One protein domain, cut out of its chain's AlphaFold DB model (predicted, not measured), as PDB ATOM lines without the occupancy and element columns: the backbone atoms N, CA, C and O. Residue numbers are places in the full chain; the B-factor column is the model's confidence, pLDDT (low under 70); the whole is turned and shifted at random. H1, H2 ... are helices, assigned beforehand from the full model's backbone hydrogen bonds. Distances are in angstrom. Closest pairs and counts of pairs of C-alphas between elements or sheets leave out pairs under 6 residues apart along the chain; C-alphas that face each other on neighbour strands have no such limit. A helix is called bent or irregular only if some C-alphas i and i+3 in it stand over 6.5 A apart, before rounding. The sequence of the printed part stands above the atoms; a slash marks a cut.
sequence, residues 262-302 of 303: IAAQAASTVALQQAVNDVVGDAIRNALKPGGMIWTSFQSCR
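Overview. This is residues 262 to 302 of the 303 residues of the protein "DUF1983 domain-containing protein" of Enterobacter cloacae (UniProt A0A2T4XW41). One long straight helix, H1, makes most of a thin rod, and a short second helix, H2, carries on beyond its far end after a small loop, stepped to one side and running nearly the same way. The two helices do not fold back on each other, and most of H1, residues 262 to 282, stands free. The printed part has 41 residues with two named helices, H1 then H2, and no named strand; the class is all helix. The whole is extended, with a radius of gyration of the C-alphas of 16.2 A and spans of 54 by 12 by 7 A.

Along the chain. Find C-alpha 262 at (38.031, -16.063, -2.733), where H1 begins; it runs through residues 262 to 288, 39.0 A from first to last C-alpha, and ends at C-alpha 288 at (51.204, -17.938, 33.930). Watch z rise along it. After residues 289 to 292, look for H2 in residues 293 to 300, which is 10.8 A long and ends at C-alpha 300 at (58.409, -25.593, 43.077).

Arrangement. Look at the tight link of 4 residues from H1 to H2. The two helices touch only at the corner by this link, H1 with residues 287 to 288 alone. Their closest C-alphas are those of Leu 288 and Trp 295, 5.2 A apart. Their lines stand at a shallow tilt of 22 degrees, and they run the same way. Their centres are 26.6 A apart. In H1 and H2 every O i to N i+4 pair is within hydrogen-bond range. Neither helix is bent.

Size, cuts and confidence. Compare the first and last printed residues: the C-alphas of Ile 262 and Arg 302 are the two farthest apart, at 53.7 A. The printed part has no cut, and no link is long. In the B-factor column the mean pLDDT of the printed part is 87.5; residues 300 to 302 are under 70, of which residue 300 belongs to H2.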
ATOM      1  N   ILE A 262      36.637 -16.245  -3.164       91.12
ATOM      2  CA  ILE A 262      38.031 -16.063  -2.733       91.12
ATOM      3  C   ILE A 262      38.123 -15.027  -1.605       91.12
ATOM      4  O   ILE A 262      38.806 -15.267  -0.611       91.12
ATOM      5  N   ALA A 263      37.416 -13.897  -1.716       91.00
ATOM      6  CA  ALA A 263      37.397 -12.872  -0.672       91.00
ATOM      7  C   ALA A 263      36.781 -13.391   0.641       91.00
ATOM      8  O   ALA A 263      37.323 -13.143   1.720       91.00
ATOM      9  N   ALA A 264      35.692 -14.162   0.560       88.94
ATOM     10  CA  ALA A 264      35.067 -14.799   1.719       88.94
ATOM     11  C   ALA A 264      35.990 -15.845   2.368       88.94
ATOM     12  O   ALA A 264      36.106 -15.898   3.595       88.94
ATOM     13  N   GLN A 265      36.700 -16.639   1.561       88.62
ATOM     14  CA  GLN A 265      37.693 -17.590   2.055       88.62
ATOM     15  C   GLN A 265      38.867 -16.869   2.733       88.62
ATOM     16  O   GLN A 265      39.272 -17.272   3.822       88.62
ATOM     17  N   ALA A 266      39.362 -15.768   2.158       90.62
ATOM     18  CA  ALA A 266      40.402 -14.946   2.773       90.62
ATOM     19  C   ALA A 266      39.949 -14.391   4.136       90.62
ATOM     20  O   ALA A 266      40.664 -14.543   5.129       90.62
ATOM     21  N   ALA A 267      38.733 -13.846   4.227       89.12
ATOM     22  CA  ALA A 267      38.168 -13.367   5.491       89.12
ATOM     23  C   ALA A 267      38.051 -14.488   6.543       89.12
ATOM     24  O   ALA A 267      38.424 -14.291   7.699       89.12
ATOM     25  N   SER A 268      37.609 -15.683   6.135       89.69
ATOM     26  CA  SER A 268      37.535 -16.862   7.008       89.69
ATOM     27  C   SER A 268      38.914 -17.289   7.531       89.69
ATOM     28  O   SER A 268      39.067 -17.554   8.723       89.69
ATOM     29  N   THR A 269      39.953 -17.274   6.684       90.94
ATOM     30  CA  THR A 269      41.324 -17.597   7.121       90.94
ATOM     31  C   THR A 269      41.880 -16.583   8.123       90.94
ATOM     32  O   THR A 269      42.510 -16.984   9.099       90.94
ATOM     33  N   VAL A 270      41.596 -15.287   7.945       93.06
ATOM     34  CA  VAL A 270      41.990 -14.239   8.902       93.06
ATOM     35  C   VAL A 270      41.261 -14.411  10.235       93.06
ATOM     36  O   VAL A 270      41.894 -14.334  11.287       93.06
ATOM     37  N   ALA A 271      39.958 -14.701  10.211       90.12
ATOM     38  CA  ALA A 271      39.179 -14.944  11.425       90.12
ATOM     39  C   ALA A 271      39.684 -16.175  12.196       90.12
ATOM     40  O   ALA A 271      39.832 -16.118  13.416       90.12
ATOM     41  N   LEU A 272      40.009 -17.265  11.492       92.81
ATOM     42  CA  LEU A 272      40.623 -18.455  12.086       92.81
ATOM     43  C   LEU A 272      41.994 -18.144  12.691       92.81
ATOM     44  O   LEU A 272      42.260 -18.540  13.822       92.81
ATOM     45  N   GLN A 273      42.844 -17.402  11.977       93.00
ATOM     46  CA  GLN A 273      44.157 -17.010  12.486       93.00
ATOM     47  C   GLN A 273      44.037 -16.168  13.761       93.00
ATOM     48  O   GLN A 273      44.774 -16.400  14.720       93.00
ATOM     49  N   GLN A 274      43.092 -15.225  13.797       93.81
ATOM     50  CA  GLN A 274      42.835 -14.408  14.978       93.81
ATOM     51  C   GLN A 274      42.315 -15.255  16.143       93.81
ATOM     52  O   GLN A 274      42.864 -15.172  17.237       93.81
ATOM     53  N   ALA A 275      41.333 -16.127  15.900       93.06
ATOM     54  CA  ALA A 275      40.785 -17.009  16.927       93.06
ATOM     55  C   ALA A 275      41.856 -17.936  17.522       93.06
ATOM     56  O   ALA A 275      41.908 -18.129  18.735       93.06
ATOM     57  N   VAL A 276      42.750 -18.476  16.688       94.25
ATOM     58  CA  VAL A 276      43.885 -19.284  17.153       94.25
ATOM     59  C   VAL A 276      44.833 -18.447  18.009       94.25
ATOM     60  O   VAL A 276      45.206 -18.884  19.096       94.25
ATOM     61  N   ASN A 277      45.196 -17.243  17.561       95.62
ATOM     62  CA  ASN A 277      46.069 -16.352  18.326       95.62
ATOM     63  C   ASN A 277      45.457 -15.978  19.687       95.62
ATOM     64  O   ASN A 277      46.167 -15.982  20.692       95.62
ATOM     65  N   ASP A 278      44.150 -15.718  19.734       94.69
ATOM     66  CA  ASP A 278      43.431 -15.379  20.965       94.69
ATOM     67  C   ASP A 278      43.398 -16.568  21.935       94.69
ATOM     68  O   ASP A 278      43.767 -16.423  23.102       94.69
ATOM     69  N   VAL A 279      43.051 -17.767  21.451       94.06
ATOM     70  CA  VAL A 279      43.022 -18.996  22.265       94.06
ATOM     71  C   VAL A 279      44.407 -19.334  22.812       94.06
ATOM     72  O   VAL A 279      44.547 -19.659  23.994       94.06
ATOM     73  N   VAL A 280      45.448 -19.240  21.979       95.06
ATOM     74  CA  VAL A 280      46.836 -19.473  22.403       95.06
ATOM     75  C   VAL A 280      47.259 -18.425  23.435       95.06
ATOM     76  O   VAL A 280      47.820 -18.777  24.475       95.06
ATOM     77  N   GLY A 281      46.945 -17.151  23.194       94.38
ATOM     78  CA  GLY A 281      47.228 -16.060  24.123       94.38
ATOM     79  C   GLY A 281      46.547 -16.249  25.479       94.38
ATOM     80  O   GLY A 281      47.182 -16.080  26.523       94.38
ATOM     81  N   ASP A 282      45.280 -16.654  25.492       94.38
ATOM     82  CA  ASP A 282      44.527 -16.931  26.717       94.38
ATOM     83  C   ASP A 282      45.055 -18.147  27.471       94.38
ATOM     84  O   ASP A 282      45.204 -18.091  28.695       94.38
ATOM     85  N   ALA A 283      45.409 -19.219  26.762       93.25
ATOM     86  CA  ALA A 283      46.011 -20.402  27.362       93.25
ATOM     87  C   ALA A 283      47.345 -20.069  28.050       93.25
ATOM     88  O   ALA A 283      47.546 -20.438  29.209       93.25
ATOM     89  N   ILE A 284      48.224 -19.308  27.386       94.75
ATOM     90  CA  ILE A 284      49.508 -18.870  27.956       94.75
ATOM     91  C   ILE A 284      49.274 -17.962  29.167       94.75
ATOM     92  O   ILE A 284      49.860 -18.185  30.230       94.75
ATOM     93  N   ARG A 285      48.379 -16.969  29.051       93.25
ATOM     94  CA  ARG A 285      48.031 -16.085  30.173       93.25
ATOM     95  C   ARG A 285      47.502 -16.874  31.367       93.25
ATOM     96  O   ARG A 285      47.905 -16.601  32.492       93.25
ATOM     97  N   ASN A 286      46.639 -17.863  31.146       91.31
ATOM     98  CA  ASN A 286      46.102 -18.702  32.216       91.31
ATOM     99  C   ASN A 286      47.162 -19.627  32.829       91.31
ATOM    100  O   ASN A 286      47.160 -19.815  34.043       91.31
ATOM    101  N   ALA A 287      48.103 -20.142  32.037       88.75
ATOM    102  CA  ALA A 287      49.207 -20.957  32.541       88.75
ATOM    103  C   ALA A 287      50.191 -20.163  33.428       88.75
ATOM    104  O   ALA A 287      50.801 -20.746  34.327       88.75
ATOM    105  N   LEU A 288      50.326 -18.853  33.187       88.69
ATOM    106  CA  LEU A 288      51.204 -17.938  33.930       88.69
ATOM    107  C   LEU A 288      50.554 -17.302  35.174       88.69
ATOM    108  O   LEU A 288      51.272 -16.773  36.022       88.69
ATOM    109  N   LYS A 289      49.220 -17.327  35.300       89.94
ATOM    110  CA  LYS A 289      48.514 -16.814  36.489       89.94
ATOM    111  C   LYS A 289      48.873 -17.627  37.745       89.94
ATOM    112  O   LYS A 289      49.187 -18.811  37.625       89.94
ATOM    113  N   PRO A 290      48.762 -17.043  38.957       84.94
ATOM    114  CA  PRO A 290      48.941 -17.779  40.204       84.94
ATOM    115  C   PRO A 290      48.098 -19.060  40.263       84.94
ATOM    116  O   PRO A 290      46.882 -19.013  40.104       84.94
ATOM    117  N   GLY A 291      48.760 -20.200  40.469       81.38
ATOM    118  CA  GLY A 291      48.151 -21.539  40.451       81.38
ATOM    119  C   GLY A 291      48.085 -22.214  39.072       81.38
ATOM    120  O   GLY A 291      47.745 -23.390  38.998       81.38
ATOM    121  N   GLY A 292      48.437 -21.515  37.989       86.81
ATOM    122  CA  GLY A 292      48.581 -22.091  36.650       86.81
ATOM    123  C   GLY A 292      49.816 -22.989  36.528       86.81
ATOM    124  O   GLY A 292      50.771 -22.848  37.290       86.81
ATOM    125  N   MET A 293      49.819 -23.909  35.554       86.19
ATOM    126  CA  MET A 293      50.854 -24.956  35.452       86.19
ATOM    127  C   MET A 293      52.291 -24.416  35.366       86.19
ATOM    128  O   MET A 293      53.213 -25.004  35.936       86.19
ATOM    129  N   ILE A 294      52.507 -23.296  34.670       86.38
ATOM    130  CA  ILE A 294      53.842 -22.691  34.557       86.38
ATOM    131  C   ILE A 294      54.192 -21.961  35.861       86.38
ATOM    132  O   ILE A 294      55.302 -22.108  36.372       86.38
ATOM    133  N   TRP A 295      53.236 -21.242  36.459       87.88
ATOM    134  CA  TRP A 295      53.419 -20.584  37.756       87.88
ATOM    135  C   TRP A 295      53.802 -21.564  38.875       87.88
ATOM    136  O   TRP A 295      54.723 -21.296  39.648       87.88
ATOM    137  N   THR A 296      53.127 -22.713  38.963       84.25
ATOM    138  CA  THR A 296      53.417 -23.742  39.977       84.25
ATOM    139  C   THR A 296      54.794 -24.363  39.782       84.25
ATOM    140  O   THR A 296      55.487 -24.633  40.761       84.25
ATOM    141  N   SER A 297      55.222 -24.524  38.527       79.62
ATOM    142  CA  SER A 297      56.558 -25.026  38.190       79.62
ATOM    143  C   SER A 297      57.656 -24.065  38.664       79.62
ATOM    144  O   SER A 297      58.636 -24.499  39.260       79.62
ATOM    145  N   PHE A 298      57.463 -22.750  38.494       78.50
ATOM    146  CA  PHE A 298      58.411 -21.745  38.990       78.50
ATOM    147  C   PHE A 298      58.489 -21.673  40.521       78.50
ATOM    148  O   PHE A 298      59.565 -21.431  41.062       78.50
ATOM    149  N   GLN A 299      57.376 -21.889  41.229       75.56
ATOM    150  CA  GLN A 299      57.369 -21.905  42.697       75.56
ATOM    151  C   GLN A 299      58.017 -23.173  43.265       75.56
ATOM    152  O   GLN A 299      58.744 -23.095  44.252       75.56
ATOM    153  N   SER A 300      57.824 -24.327  42.619       65.44
ATOM    154  CA  SER A 300      58.409 -25.593  43.077       65.44
ATOM    155  C   SER A 300      59.939 -25.632  42.989       65.44
ATOM    156  O   SER A 300      60.548 -26.409  43.713       65.44
ATOM    157  N   CYS A 301      60.563 -24.815  42.135       57.31
ATOM    158  CA  CYS A 301      62.024 -24.706  42.028       57.31
ATOM    159  C   CYS A 301      62.649 -23.706  43.022       57.31
ATOM    160  O   CYS A 301      63.858 -23.485  42.982       57.31
ATOM    161  N   ARG A 302      61.842 -23.045  43.868       55.12
ATOM    162  CA  ARG A 302      62.292 -22.034  44.845       55.12
ATOM    163  C   ARG A 302      62.407 -22.557  46.287       55.12
ATOM    164  O   ARG A 302      62.708 -21.766  47.181       55.12
TER     165      ARG A 302